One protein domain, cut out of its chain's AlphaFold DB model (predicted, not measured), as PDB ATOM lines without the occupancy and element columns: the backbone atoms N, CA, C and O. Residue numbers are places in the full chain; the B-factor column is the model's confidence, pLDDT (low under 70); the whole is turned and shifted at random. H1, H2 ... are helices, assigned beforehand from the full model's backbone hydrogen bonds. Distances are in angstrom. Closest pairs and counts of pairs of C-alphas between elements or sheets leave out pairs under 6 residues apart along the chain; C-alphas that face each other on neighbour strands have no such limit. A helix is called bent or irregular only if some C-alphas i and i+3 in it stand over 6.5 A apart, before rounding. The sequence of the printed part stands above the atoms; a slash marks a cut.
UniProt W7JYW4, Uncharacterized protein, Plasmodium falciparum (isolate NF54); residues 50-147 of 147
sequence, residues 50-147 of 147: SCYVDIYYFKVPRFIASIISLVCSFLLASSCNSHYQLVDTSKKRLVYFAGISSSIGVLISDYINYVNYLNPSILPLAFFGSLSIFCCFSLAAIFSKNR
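AT A GLANCE: This is residues 50 to 147 of the 147 residues of an uncharacterized protein of Plasmodium falciparum (isolate NF54) (UniProt W7JYW4). The model is an open, flat V of helices. One limb is a helical hairpin, H2 and H3a side by side, with short H1 packed on H3a near its far end; there H3 bends into H3b, and after a turn H4 goes off as the other limb, a long arm that sticks out with residues 124 to 147. The printed part has 98 residues with four named helices, H1, H2, H3 and H4 in that order, and no named strand; its class is all helix. It is loose, with a radius of gyration of the C-alphas of 17.8 A, and spans 51 by 47 by 17 A.

HOW THE PARTS SIT: The longest helix, H3, residues 88 to 118, was assigned as one helix by its hydrogen bonds but is bent: C-alphas 107 and 110 are 7.2 A apart. Taken whole it is the hub, touching three other helices. Its arms, H3a, residues 88 to 107, and H3b, residues 110 to 118, stand at a steep tilt of 38 degrees, only just more than shallow. H2, residues 62 to 79, touches H3a and forms a hairpin with it, at a shallow tilt of 23 degrees, opposite ways; the closest C-alphas, of Ser 69 and Ile 100, are 5.1 A apart. H1, residues 50 to 56, touches H3a at residues 102 to 107 alone, the closest C-alphas being those of Cys 51 and Gly 105, 4.6 A apart; the tilt of 38 degrees is only just steep, the same way. H1 and H3b are close but not clearly touching, the closest C-alphas, of Ile 55 and Asn 113, being 7.8 A apart. H4, residues 122 to 143, touches H3b with residues 122 to 123 alone, at a steep tilt of 58 degrees, opposite ways; the closest C-alphas, of Asn 116 and Leu 123, are 7.2 A apart. H4 is apart from H1, H2 and H3a. Of the 3 pairs that touch, 1 is at a shallow tilt, and the packing is mostly crossed, only just. In H1, H2, H3a, H3b and H4 every O i to N i+4 pair is within hydrogen-bond range.

IN THESE COORDINATES: H3a is 29.3 A from first to last C-alpha, beginning at C-alpha 88 (13.276, -31.647, -10.994), and H3b is 12.5 A. H2 measures 25.5 A and H1 10.2 A, with C-alpha 50 at (-6.110, -15.940, -16.500). H4 measures 31.2 A and ends at C-alpha 143 (-10.437, -46.319, -25.418).

THE WHOLE: The two C-alphas farthest apart, of Lys 59 and Arg 147, are 52.2 A apart. The printed part has no cut. The links H1 to H2 and H3 to H4 are tight, and H2 to H3 is short. Residues 81 to 88 also stand free. Mean pLDDT of the printed part is 81.7; residues 79 to 90 and 145 to 147 are under 70.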
ATOM      1  N   SER A  50      -6.909 -17.124 -16.156       90.62
ATOM      2  CA  SER A  50      -6.110 -15.940 -16.500       90.62
ATOM      3  C   SER A  50      -6.914 -14.926 -17.312       90.62
ATOM      4  O   SER A  50      -6.865 -13.736 -17.017       90.62
ATOM      5  N   CYS A  51      -7.713 -15.396 -18.273       90.56
ATOM      6  CA  CYS A  51      -8.641 -14.554 -19.025       90.56
ATOM      7  C   CYS A  51      -9.677 -13.887 -18.106       90.56
ATOM      8  O   CYS A  51      -9.957 -12.701 -18.251       90.56
ATOM      9  N   TYR A  52     -10.238 -14.627 -17.145       90.06
ATOM     10  CA  TYR A  52     -11.213 -14.079 -16.198       90.06
ATOM     11  C   TYR A  52     -10.603 -12.988 -15.305       90.06
ATOM     12  O   TYR A  52     -11.204 -11.929 -15.114       90.06
ATOM     13  N   VAL A  53      -9.388 -13.219 -14.797       90.12
ATOM     14  CA  VAL A  53      -8.654 -12.240 -13.980       90.12
ATOM     15  C   VAL A  53      -8.316 -10.982 -14.784       90.12
ATOM     16  O   VAL A  53      -8.464  -9.876 -14.265       90.12
ATOM     17  N   ASP A  54      -7.906 -11.131 -16.042       88.94
ATOM     18  CA  ASP A  54      -7.550 -10.007 -16.917       88.94
ATOM     19  C   ASP A  54      -8.769  -9.138 -17.284       88.94
ATOM     20  O   ASP A  54      -8.693  -7.910 -17.276       88.94
ATOM     21  N   ILE A  55      -9.943  -9.746 -17.494       85.50
ATOM     22  CA  ILE A  55     -11.179  -8.996 -17.775       85.50
ATOM     23  C   ILE A  55     -11.634  -8.163 -16.561       85.50
ATOM     24  O   ILE A  55     -12.113  -7.043 -16.745       85.50
ATOM     25  N   TYR A  56     -11.515  -8.691 -15.334       80.69
ATOM     26  CA  TYR A  56     -12.118  -8.074 -14.142       80.69
ATOM     27  C   TYR A  56     -11.152  -7.228 -13.298       80.69
ATOM     28  O   TYR A  56     -11.552  -6.188 -12.777       80.69
ATOM     29  N   TYR A  57      -9.893  -7.653 -13.146       80.56
ATOM     30  CA  TYR A  57      -8.954  -7.055 -12.187       80.56
ATOM     31  C   TYR A  57      -7.812  -6.273 -12.841       80.56
ATOM     32  O   TYR A  57      -7.460  -5.198 -12.360       80.56
ATOM     33  N   PHE A  58      -7.209  -6.801 -13.908       71.12
ATOM     34  CA  PHE A  58      -5.977  -6.251 -14.479       71.12
ATOM     35  C   PHE A  58      -6.060  -6.174 -15.998       71.12
ATOM     36  O   PHE A  58      -5.958  -7.193 -16.658       71.12
ATOM     37  N   LYS A  59      -6.111  -4.964 -16.567       75.94
ATOM     38  CA  LYS A  59      -5.837  -4.769 -17.999       75.94
ATOM     39  C   LYS A  59      -4.336  -4.859 -18.240       75.94
ATOM     40  O   LYS A  59      -3.647  -3.835 -18.286       75.94
ATOM     41  N   VAL A  60      -3.805  -6.076 -18.331       75.44
ATOM     42  CA  VAL A  60      -2.383  -6.272 -18.610       75.44
ATOM     43  C   VAL A  60      -2.104  -5.804 -20.042       75.44
ATOM     44  O   VAL A  60      -2.787  -6.226 -20.977       75.44
ATOM     45  N   PRO A  61      -1.100  -4.940 -20.279       79.88
ATOM     46  CA  PRO A  61      -0.765  -4.539 -21.639       79.88
ATOM     47  C   PRO A  61      -0.296  -5.759 -22.444       79.88
ATOM     48  O   PRO A  61       0.626  -6.473 -22.040       79.88
ATOM     49  N   ARG A  62      -0.892  -5.974 -23.627       82.00
ATOM     50  CA  ARG A  62      -0.628  -7.155 -24.480       82.00
ATOM     51  C   ARG A  62       0.845  -7.370 -24.797       82.00
ATOM     52  O   ARG A  62       1.289  -8.507 -24.921       82.00
ATOM     53  N   PHE A  63       1.600  -6.283 -24.915       83.06
ATOM     54  CA  PHE A  63       3.033  -6.336 -25.172       83.06
ATOM     55  C   PHE A  63       3.785  -7.112 -24.081       83.06
ATOM     56  O   PHE A  63       4.638  -7.941 -24.391       83.06
ATOM     57  N   ILE A  64       3.409  -6.916 -22.813       84.12
ATOM     58  CA  ILE A  64       4.008  -7.627 -21.678       84.12
ATOM     59  C   ILE A  64       3.636  -9.109 -21.725       84.12
ATOM     60  O   ILE A  64       4.513  -9.960 -21.604       84.12
ATOM     61  N   ALA A  65       2.364  -9.431 -21.975       83.94
ATOM     62  CA  ALA A  65       1.917 -10.820 -22.070       83.94
ATOM     63  C   ALA A  65       2.594 -11.575 -23.236       83.94
ATOM     64  O   ALA A  65       2.992 -12.729 -23.090       83.94
ATOM     65  N   SER A  66       2.805 -10.903 -24.373       84.44
ATOM     66  CA  SER A  66       3.540 -11.448 -25.521       84.44
ATOM     67  C   SER A  66       5.014 -11.716 -25.191       84.44
ATOM     68  O   SER A  66       5.532 -12.797 -25.484       84.44
ATOM     69  N   ILE A  67       5.679 -10.779 -24.506       88.50
ATOM     70  CA  ILE A  67       7.064 -10.952 -24.050       88.50
ATOM     71  C   ILE A  67       7.183 -12.100 -23.046       88.50
ATOM     72  O   ILE A  67       8.071 -12.937 -23.213       88.50
ATOM     73  N   ILE A  68       6.286 -12.200 -22.057       86.31
ATOM     74  CA  ILE A  68       6.277 -13.345 -21.134       86.31
ATOM     75  C   ILE A  68       6.122 -14.647 -21.924       86.31
ATOM     76  O   ILE A  68       6.886 -15.582 -21.690       86.31
ATOM     77  N   SER A  69       5.187 -14.717 -22.877       87.25
ATOM     78  CA  SER A  69       4.972 -15.923 -23.681       87.25
ATOM     79  C   SER A  69       6.232 -16.333 -24.454       87.25
ATOM     80  O   SER A  69       6.600 -17.512 -24.458       87.25
ATOM     81  N   LEU A  70       6.936 -15.373 -25.063       87.44
ATOM     82  CA  LEU A  70       8.190 -15.620 -25.783       87.44
ATOM     83  C   LEU A  70       9.303 -16.112 -24.857       87.44
ATOM     84  O   LEU A  70       9.931 -17.130 -25.147       87.44
ATOM     85  N   VAL A  71       9.519 -15.436 -23.727       87.19
ATOM     86  CA  VAL A  71      10.533 -15.828 -22.734       87.19
ATOM     87  C   VAL A  71      10.239 -17.229 -22.204       87.19
ATOM     88  O   VAL A  71      11.125 -18.079 -22.151       87.19
ATOM     89  N   CYS A  72       8.982 -17.505 -21.873       82.50
ATOM     90  CA  CYS A  72       8.559 -18.784 -21.323       82.50
ATOM     91  C   CYS A  72       8.692 -19.924 -22.348       82.50
ATOM     92  O   CYS A  72       9.144 -21.018 -22.010       82.50
ATOM     93  N   SER A  73       8.399 -19.648 -23.622       83.81
ATOM     94  CA  SER A  73       8.615 -20.587 -24.733       83.81
ATOM     95  C   SER A  73      10.099 -20.867 -24.966       83.81
ATOM     96  O   SER A  73      10.489 -22.020 -25.156       83.81
ATOM     97  N   PHE A  74      10.945 -19.837 -24.895       84.06
ATOM     98  CA  PHE A  74      12.392 -19.978 -25.044       84.06
ATOM     99  C   PHE A  74      13.011 -20.784 -23.894       84.06
ATOM    100  O   PHE A  74      13.815 -21.685 -24.131       84.06
ATOM    101  N   LEU A  75      12.583 -20.535 -22.652       82.56
ATOM    102  CA  LEU A  75      13.006 -21.303 -21.475       82.56
ATOM    103  C   LEU A  75      12.563 -22.769 -21.554       82.56
ATOM    104  O   LEU A  75      13.331 -23.670 -21.204       82.56
ATOM    105  N   LEU A  76      11.355 -23.028 -22.063       80.19
ATOM    106  CA  LEU A  76      10.860 -24.385 -22.272       80.19
ATOM    107  C   LEU A  76      11.653 -25.118 -23.367       80.19
ATOM    108  O   LEU A  76      12.008 -26.281 -23.180       80.19
ATOM    109  N   ALA A  77      11.988 -24.435 -24.467       79.38
ATOM    110  CA  ALA A  77      12.808 -24.980 -25.549       79.38
ATOM    111  C   ALA A  77      14.253 -25.261 -25.099       79.38
ATOM    112  O   ALA A  77      14.798 -26.324 -25.394       79.38
ATOM    113  N   SER A  78      14.853 -24.353 -24.326       75.25
ATOM    114  CA  SER A  78      16.187 -24.533 -23.742       75.25
ATOM    115  C   SER A  78      16.229 -25.724 -22.773       75.25
ATOM    116  O   SER A  78      17.167 -26.523 -22.794       75.25
ATOM    117  N   SER A  79      15.158 -25.919 -21.996       68.94
ATOM    118  CA  SER A  79      15.040 -27.024 -21.034       68.94
ATOM    119  C   SER A  79      14.954 -28.414 -21.681       68.94
ATOM    120  O   SER A  79      15.192 -29.408 -20.998       68.94
ATOM    121  N   CYS A  80      14.653 -28.524 -22.982       61.97
ATOM    122  CA  CYS A  80      14.639 -29.812 -23.689       61.97
ATOM    123  C   CYS A  80      16.039 -30.401 -23.944       61.97
ATOM    124  O   CYS A  80      16.134 -31.594 -24.213       61.97
ATOM    125  N   ASN A  81      17.119 -29.614 -23.842       56.69
ATOM    126  CA  ASN A  81      18.485 -30.083 -24.126       56.69
ATOM    127  C   ASN A  81      19.225 -30.688 -22.916       56.69
ATOM    128  O   ASN A  81      20.317 -31.227 -23.078       56.69
ATOM    129  N   SER A  82      18.670 -30.620 -21.702       50.78
ATOM    130  CA  SER A  82      19.344 -31.136 -20.500       50.78
ATOM    131  C   SER A  82      18.931 -32.579 -20.192       50.78
ATOM    132  O   SER A  82      17.894 -32.840 -19.589       50.78
ATOM    133  N   HIS A  83      19.772 -33.529 -20.603       49.38
ATOM    134  CA  HIS A  83      19.562 -34.978 -20.470       49.38
ATOM    135  C   HIS A  83      19.745 -35.524 -19.029       49.38
ATOM    136  O   HIS A  83      19.533 -36.710 -18.797       49.38
ATOM    137  N   TYR A  84      20.144 -34.707 -18.041       44.25
ATOM    138  CA  TYR A  84      20.729 -35.226 -16.790       44.25
ATOM    139  C   TYR A  84      19.911 -35.054 -15.492       44.25
ATOM    140  O   TYR A  84      20.396 -35.447 -14.436       44.25
ATOM    141  N   GLN A  85      18.672 -34.539 -15.511       43.44
ATOM    142  CA  GLN A  85      17.912 -34.355 -14.256       43.44
ATOM    143  C   GLN A  85      16.393 -34.521 -14.439       43.44
ATOM    144  O   GLN A  85      15.644 -33.556 -14.581       43.44
ATOM    145  N   LEU A  86      15.930 -35.775 -14.458       51.16
ATOM    146  CA  LEU A  86      14.586 -36.186 -14.902       51.16
ATOM    147  C   LEU A  86      13.415 -35.763 -13.983       51.16
ATOM    148  O   LEU A  86      12.304 -35.545 -14.470       51.16
ATOM    149  N   VAL A  87      13.630 -35.601 -12.674       48.00
ATOM    150  CA  VAL A  87      12.521 -35.367 -11.718       48.00
ATOM    151  C   VAL A  87      12.287 -33.878 -11.426       48.00
ATOM    152  O   VAL A  87      11.142 -33.430 -11.373       48.00
ATOM    153  N   ASP A  88      13.354 -33.086 -11.302       51.62
ATOM    154  CA  ASP A  88      13.276 -31.647 -10.994       51.62
ATOM    155  C   ASP A  88      12.889 -30.812 -12.236       51.62
ATOM    156  O   ASP A  88      12.074 -29.887 -12.182       51.62
ATOM    157  N   THR A  89      13.371 -31.230 -13.411       58.75
ATOM    158  CA  THR A  89      13.054 -30.603 -14.706       58.75
ATOM    159  C   THR A  89      11.563 -30.676 -15.043       58.75
ATOM    160  O   THR A  89      11.016 -29.743 -15.628       58.75
ATOM    161  N   SER A  90      10.864 -31.741 -14.635       65.62
ATOM    162  CA  SER A  90       9.444 -31.936 -14.964       65.62
ATOM    163  C   SER A  90       8.530 -30.887 -14.317       65.62
ATOM    164  O   SER A  90       7.608 -30.392 -14.966       65.62
ATOM    165  N   LYS A  91       8.813 -30.476 -13.071       73.62
ATOM    166  CA  LYS A  91       8.028 -29.439 -12.372       73.62
ATOM    167  C   LYS A  91       8.282 -28.055 -12.968       73.62
ATOM    168  O   LYS A  91       7.339 -27.311 -13.210       73.62
ATOM    169  N   LYS A  92       9.542 -27.736 -13.279       78.00
ATOM    170  CA  LYS A  92       9.919 -26.467 -13.926       78.00
ATOM    171  C   LYS A  92       9.275 -26.333 -15.309       78.00
ATOM    172  O   LYS A  92       8.730 -25.284 -15.634       78.00
ATOM    173  N   ARG A  93       9.236 -27.420 -16.089       80.62
ATOM    174  CA  ARG A  93       8.535 -27.468 -17.385       80.62
ATOM    175  C   ARG A  93       7.031 -27.258 -17.253       80.62
ATOM    176  O   ARG A  93       6.461 -26.565 -18.089       80.62
ATOM    177  N   LEU A  94       6.406 -27.806 -16.209       84.38
ATOM    178  CA  LEU A  94       4.989 -27.566 -15.927       84.38
ATOM    179  C   LEU A  94       4.723 -26.088 -15.613       84.38
ATOM    180  O   LEU A  94       3.749 -25.536 -16.111       84.38
ATOM    181  N   VAL A  95       5.607 -25.434 -14.851       86.50
ATOM    182  CA  VAL A  95       5.511 -23.992 -14.566       86.50
ATOM    183  C   VAL A  95       5.665 -23.168 -15.845       86.50
ATOM    184  O   VAL A  95       4.865 -22.267 -16.080       86.50
ATOM    185  N   TYR A  96       6.630 -23.497 -16.708       87.25
ATOM    186  CA  TYR A  96       6.771 -22.800 -17.988       87.25
ATOM    187  C   TYR A  96       5.560 -23.024 -18.904       87.25
ATOM    188  O   TYR A  96       5.074 -22.093 -19.541       87.25
ATOM    189  N   PHE A  97       5.019 -24.240 -18.944       89.19
ATOM    190  CA  PHE A  97       3.784 -24.517 -19.672       89.19
ATOM    191  C   PHE A  97       2.605 -23.707 -19.115       89.19
ATOM    192  O   PHE A  97       1.872 -23.082 -19.883       89.19
ATOM    193  N   ALA A  98       2.462 -23.646 -17.789       89.75
ATOM    194  CA  ALA A  98       1.439 -22.843 -17.130       89.75
ATOM    195  C   ALA A  98       1.591 -21.351 -17.471       89.75
ATOM    196  O   ALA A  98       0.604 -20.712 -17.828       89.75
ATOM    197  N   GLY A  99       2.814 -20.813 -17.469       89.81
ATOM    198  CA  GLY A  99       3.095 -19.427 -17.858       89.81
ATOM    199  C   GLY A  99       2.712 -19.116 -19.307       89.81
ATOM    200  O   GLY A  99       2.080 -18.091 -19.571       89.81
ATOM    201  N   ILE A 100       3.007 -20.024 -20.243       89.88
ATOM    202  CA  ILE A 100       2.578 -19.892 -21.646       89.88
ATOM    203  C   ILE A 100       1.047 -19.931 -21.734       89.88
ATOM    204  O   ILE A 100       0.447 -19.054 -22.349       89.88
ATOM    205  N   SER A 101       0.400 -20.902 -21.081       92.31
ATOM    206  CA  SER A 101      -1.064 -21.033 -21.106       92.31
ATOM    207  C   SER A 101      -1.784 -19.830 -20.490       92.31
ATOM    208  O   SER A 101      -2.779 -19.367 -21.040       92.31
ATOM    209  N   SER A 102      -1.247 -19.274 -19.403       91.62
ATOM    210  CA  SER A 102      -1.766 -18.071 -18.755       91.62
ATOM    211  C   SER A 102      -1.640 -16.859 -19.673       91.62
ATOM    212  O   SER A 102      -2.608 -16.125 -19.859       91.62
ATOM    213  N   SER A 103      -0.488 -16.710 -20.333       90.62
ATOM    214  CA  SER A 103      -0.270 -15.640 -21.311       90.62
ATOM    215  C   SER A 103      -1.252 -15.739 -22.472       90.62
ATOM    216  O   SER A 103      -1.864 -14.742 -22.823       90.62
ATOM    217  N   ILE A 104      -1.483 -16.935 -23.024       91.44
ATOM    218  CA  ILE A 104      -2.500 -17.147 -24.070       91.44
ATOM    219  C   ILE A 104      -3.887 -16.700 -23.585       91.44
ATOM    220  O   ILE A 104      -4.597 -16.027 -24.330       91.44
ATOM    221  N   GLY A 105      -4.247 -17.013 -22.335       90.75
ATOM    222  CA  GLY A 105      -5.477 -16.538 -21.698       90.75
ATOM    223  C   GLY A 105      -5.564 -15.011 -21.668       90.75
ATOM    224  O   GLY A 105      -6.544 -14.432 -22.125       90.75
ATOM    225  N   VAL A 106      -4.489 -14.352 -21.236       91.12
ATOM    226  CA  VAL A 106      -4.380 -12.886 -21.232       91.12
ATOM    227  C   VAL A 106      -4.389 -12.299 -22.640       91.12
ATOM    228  O   VAL A 106      -4.828 -11.171 -22.786       91.12
ATOM    229  N   LEU A 107      -3.934 -13.011 -23.681       90.19
ATOM    230  CA  LEU A 107      -3.970 -12.576 -25.090       90.19
ATOM    231  C   LEU A 107      -5.339 -12.794 -25.762       90.19
ATOM    232  O   LEU A 107      -5.673 -12.074 -26.706       90.19
ATOM    233  N   ILE A 108      -6.175 -13.709 -25.272       90.62
ATOM    234  CA  ILE A 108      -7.513 -13.948 -25.837       90.62
ATOM    235  C   ILE A 108      -8.603 -13.066 -25.195       90.62
ATOM    236  O   ILE A 108      -9.630 -12.830 -25.827       90.62
ATOM    237  N   SER A 109      -8.373 -12.492 -24.006       90.00
ATOM    238  CA  SER A 109      -9.359 -11.689 -23.253       90.00
ATOM    239  C   SER A 109     -10.078 -10.596 -24.054       90.00
ATOM    240  O   SER A 109     -11.306 -10.572 -24.075       90.00
ATOM    241  N   ASP A 110      -9.353  -9.710 -24.752       87.19
ATOM    242  CA  ASP A 110      -9.974  -8.631 -25.548       87.19
ATOM    243  C   ASP A 110     -10.881  -9.177 -26.655       87.19
ATOM    244  O   ASP A 110     -11.935  -8.612 -26.941       87.19
ATOM    245  N   TYR A 111     -10.479 -10.295 -27.267       88.88
ATOM    246  CA  TYR A 111     -11.273 -10.944 -28.301       88.88
ATOM    247  C   TYR A 111     -12.564 -11.511 -27.710       88.88
ATOM    248  O   TYR A 111     -13.639 -11.312 -28.273       88.88
ATOM    249  N   ILE A 112     -12.482 -12.146 -26.541       90.12
ATOM    250  CA  ILE A 112     -13.660 -12.634 -25.818       90.12
ATOM    251  C   ILE A 112     -14.583 -11.471 -25.439       90.12
ATOM    252  O   ILE A 112     -15.793 -11.582 -25.618       90.12
ATOM    253  N   ASN A 113     -14.036 -10.338 -24.993       88.25
ATOM    254  CA  ASN A 113     -14.826  -9.151 -24.669       88.25
ATOM    255  C   ASN A 113     -15.523  -8.564 -25.913       88.25
ATOM    256  O   ASN A 113     -16.696  -8.198 -25.861       88.25
ATOM    257  N   TYR A 114     -14.836  -8.546 -27.059       89.00
ATOM    258  CA  TYR A 114     -15.410  -8.123 -28.338       89.00
ATOM    259  C   TYR A 114     -16.543  -9.049 -28.810       89.00
ATOM    260  O   TYR A 114     -17.614  -8.578 -29.190       89.00
ATOM    261  N   VAL A 115     -16.349 -10.370 -28.739       90.19
ATOM    262  CA  VAL A 115     -17.392 -11.351 -29.085       90.19
ATOM    263  C   VAL A 115     -18.583 -11.243 -28.132       90.19
ATOM    264  O   VAL A 115     -19.727 -11.307 -28.580       90.19
ATOM    265  N   ASN A 116     -18.332 -11.016 -26.840       89.19
ATOM    266  CA  ASN A 116     -19.375 -10.816 -25.838       89.19
ATOM    267  C   ASN A 116     -20.208  -9.549 -26.104       89.19
ATOM    268  O   ASN A 116     -21.418  -9.572 -25.895       89.19
ATOM    269  N   TYR A 117     -19.588  -8.475 -26.607       90.06
ATOM    270  CA  TYR A 117     -20.298  -7.262 -27.027       90.06
ATOM    271  C   TYR A 117     -21.193  -7.497 -28.252       90.06
ATOM    272  O   TYR A 117     -22.285  -6.940 -28.330       90.06
ATOM    273  N   LEU A 118     -20.750  -8.322 -29.204       91.50
ATOM    274  CA  LEU A 118     -21.532  -8.632 -30.400       91.50
ATOM    275  C   LEU A 118     -22.718  -9.547 -30.089       91.50
ATOM    276  O   LEU A 118     -23.853  -9.200 -30.393       91.50
ATOM    277  N   ASN A 119     -22.451 -10.735 -29.544       90.81
ATOM    278  CA  ASN A 119     -23.467 -11.736 -29.227       90.81
ATOM    279  C   ASN A 119     -22.952 -12.689 -28.130       90.81
ATOM    280  O   ASN A 119     -22.132 -13.571 -28.419       90.81
ATOM    281  N   PRO A 120     -23.473 -12.604 -26.893       88.25
ATOM    282  CA  PRO A 120     -22.965 -13.387 -25.765       88.25
ATOM    283  C   PRO A 120     -23.236 -14.894 -25.899       88.25
ATOM    284  O   PRO A 120     -22.502 -15.707 -25.345       88.25
ATOM    285  N   SER A 121     -24.248 -15.294 -26.675       91.56
ATOM    286  CA  SER A 121     -24.618 -16.704 -26.869       91.56
ATOM    287  C   SER A 121     -23.585 -17.514 -27.665       91.56
ATOM    288  O   SER A 121     -23.573 -18.741 -27.584       91.56
ATOM    289  N   ILE A 122     -22.705 -16.854 -28.428       91.81
ATOM    290  CA  ILE A 122     -21.714 -17.523 -29.290       91.81
ATOM    291  C   ILE A 122     -20.600 -18.165 -28.456       91.81
ATOM    292  O   ILE A 122     -20.136 -19.258 -28.774       91.81
ATOM    293  N   LEU A 123     -20.186 -17.505 -27.373       90.31
ATOM    294  CA  LEU A 123     -19.061 -17.934 -26.547       90.31
ATOM    295  C   LEU A 123     -19.277 -19.312 -25.883       90.31
ATOM    296  O   LEU A 123     -18.438 -20.194 -26.093       90.31
ATOM    297  N   PRO A 124     -20.378 -19.561 -25.139       91.19
ATOM    298  CA  PRO A 124     -20.619 -20.878 -24.554       91.19
ATOM    299  C   PRO A 124     -20.821 -21.947 -25.632       91.19
ATOM    300  O   PRO A 124     -20.329 -23.061 -25.473       91.19
ATOM    301  N   LEU A 125     -21.473 -21.618 -26.753       93.56
ATOM    302  CA  LEU A 125     -21.682 -22.558 -27.857       93.56
ATOM    303  C   LEU A 125     -20.350 -23.034 -28.459       93.56
ATOM    304  O   LEU A 125     -20.133 -24.236 -28.610       93.56
ATOM    305  N   ALA A 126     -19.441 -22.105 -28.763       92.38
ATOM    306  CA  ALA A 126     -18.124 -22.424 -29.309       92.38
ATOM    307  C   ALA A 126     -17.270 -23.227 -28.312       92.38
ATOM    308  O   ALA A 126     -16.585 -24.179 -28.701       92.38
ATOM    309  N   PHE A 127     -17.345 -22.881 -27.023       91.56
ATOM    310  CA  PHE A 127     -16.636 -23.591 -25.963       91.56
ATOM    311  C   PHE A 127     -17.131 -25.033 -25.804       91.56
ATOM    312  O   PHE A 127     -16.328 -25.961 -25.876       91.56
ATOM    313  N   PHE A 128     -18.442 -25.246 -25.659       94.19
ATOM    314  CA  PHE A 128     -19.014 -26.589 -25.526       94.19
ATOM    315  C   PHE A 128     -18.841 -27.429 -26.793       94.19
ATOM    316  O   PHE A 128     -18.578 -28.627 -26.690       94.19
ATOM    317  N   GLY A 129     -18.920 -26.818 -27.979       95.19
ATOM    318  CA  GLY A 129     -18.617 -27.495 -29.241       95.19
ATOM    319  C   GLY A 129     -17.181 -28.022 -29.272       95.19
ATOM    320  O   GLY A 129     -16.954 -29.205 -29.528       95.19
ATOM    321  N   SER A 130     -16.215 -27.169 -28.923       92.62
ATOM    322  CA  SER A 130     -14.794 -27.537 -28.875       92.62
ATOM    323  C   SER A 130     -14.511 -28.586 -27.799       92.62
ATOM    324  O   SER A 130     -13.774 -29.541 -28.044       92.62
ATOM    325  N   LEU A 131     -15.136 -28.449 -26.624       93.31
ATOM    326  CA  LEU A 131     -15.025 -29.401 -25.521       93.31
ATOM    327  C   LEU A 131     -15.572 -30.776 -25.911       93.31
ATOM    328  O   LEU A 131     -14.920 -31.779 -25.651       93.31
ATOM    329  N   SER A 132     -16.727 -30.830 -26.576       95.25
ATOM    330  CA  SER A 132     -17.334 -32.080 -27.042       95.25
ATOM    331  C   SER A 132     -16.414 -32.830 -28.008       95.25
ATOM    332  O   SER A 132     -16.130 -34.013 -27.805       95.25
ATOM    333  N   ILE A 133     -15.867 -32.130 -29.008       93.88
ATOM    334  CA  ILE A 133     -14.925 -32.708 -29.979       93.88
ATOM    335  C   ILE A 133     -13.657 -33.193 -29.268       93.88
ATOM    336  O   ILE A 133     -13.215 -34.324 -29.478       93.88
ATOM    337  N   PHE A 134     -13.094 -32.363 -28.389       91.62
ATOM    338  CA  PHE A 134     -11.895 -32.700 -27.630       91.62
ATOM    339  C   PHE A 134     -12.107 -33.915 -26.719       91.62
ATOM    340  O   PHE A 134     -11.261 -34.810 -26.686       91.62
ATOM    341  N   CYS A 135     -13.238 -33.989 -26.017       91.31
ATOM    342  CA  CYS A 135     -13.607 -35.132 -25.191       91.31
ATOM    343  C   CYS A 135     -13.791 -36.388 -26.041       91.31
ATOM    344  O   CYS A 135     -13.236 -37.424 -25.690       91.31
ATOM    345  N   CYS A 136     -14.497 -36.304 -27.170       92.25
ATOM    346  CA  CYS A 136     -14.694 -37.433 -28.076       92.25
ATOM    347  C   CYS A 136     -13.355 -38.004 -28.561       92.25
ATOM    348  O   CYS A 136     -13.123 -39.205 -28.441       92.25
ATOM    349  N   PHE A 137     -12.431 -37.154 -29.016       88.00
ATOM    350  CA  PHE A 137     -11.106 -37.600 -29.451       88.00
ATOM    351  C   PHE A 137     -10.221 -38.082 -28.305       88.00
ATOM    352  O   PHE A 137      -9.521 -39.078 -28.469       88.00
ATOM    353  N   SER A 138     -10.280 -37.443 -27.136       88.12
ATOM    354  CA  SER A 138      -9.543 -37.902 -25.955       88.12
ATOM    355  C   SER A 138     -10.029 -39.283 -25.515       88.12
ATOM    356  O   SER A 138      -9.219 -40.173 -25.263       88.12
ATOM    357  N   LEU A 139     -11.348 -39.499 -25.481       86.81
ATOM    358  CA  LEU A 139     -11.938 -40.801 -25.182       86.81
ATOM    359  C   LEU A 139     -11.590 -41.814 -26.267       86.81
ATOM    360  O   LEU A 139     -11.134 -42.892 -25.919       86.81
ATOM    361  N   ALA A 140     -11.732 -41.486 -27.552       85.69
ATOM    362  CA  ALA A 140     -11.380 -42.389 -28.646       85.69
ATOM    363  C   ALA A 140      -9.908 -42.821 -28.573       85.69
ATOM    364  O   ALA A 140      -9.607 -44.005 -28.695       85.69
ATOM    365  N   ALA A 141      -8.995 -41.893 -28.286       81.06
ATOM    366  CA  ALA A 141      -7.575 -42.186 -28.145       81.06
ATOM    367  C   ALA A 141      -7.261 -43.037 -26.900       81.06
ATOM    368  O   ALA A 141      -6.405 -43.916 -26.945       81.06
ATOM    369  N   ILE A 142      -7.974 -42.820 -25.791       81.25
ATOM    370  CA  ILE A 142      -7.810 -43.606 -24.562       81.25
ATOM    371  C   ILE A 142      -8.488 -44.977 -24.674       81.25
ATOM    372  O   ILE A 142      -7.980 -45.938 -24.108       81.25
ATOM    373  N   PHE A 143      -9.636 -45.092 -25.334       77.38
ATOM    374  CA  PHE A 143     -10.437 -46.319 -25.418       77.38
ATOM    375  C   PHE A 143     -10.154 -47.151 -26.670       77.38
ATOM    376  O   PHE A 143     -10.684 -48.256 -26.777       77.38
ATOM    377  N   SER A 144      -9.300 -46.671 -27.579       71.31
ATOM    378  CA  SER A 144      -8.741 -47.462 -28.675       71.31
ATOM    379  C   SER A 144      -7.853 -48.575 -28.103       71.31
ATOM    380  O   SER A 144      -6.639 -48.446 -27.973       71.31
ATOM    381  N   LYS A 145      -8.488 -49.662 -27.662       55.41
ATOM    382  CA  LYS A 145      -7.855 -50.905 -27.234       55.41
ATOM    383  C   LYS A 145      -8.448 -52.039 -28.060       55.41
ATOM    384  O   LYS A 145      -9.640 -52.297 -27.958       55.41
ATOM    385  N   ASN A 146      -7.577 -52.712 -28.814       49.31
ATOM    386  CA  ASN A 146      -7.800 -53.957 -29.553       49.31
ATOM    387  C   ASN A 146      -8.964 -53.957 -30.556       49.31
ATOM    388  O   ASN A 146     -10.109 -54.261 -30.215       49.31
ATOM    389  N   ARG A 147      -8.622 -53.756 -31.827       41.22
ATOM    390  CA  ARG A 147      -9.093 -54.645 -32.890       41.22
ATOM    391  C   ARG A 147      -7.874 -55.199 -33.602       41.22
ATOM    392  O   ARG A 147      -6.939 -54.392 -33.791       41.22
TER     393      ARG A 147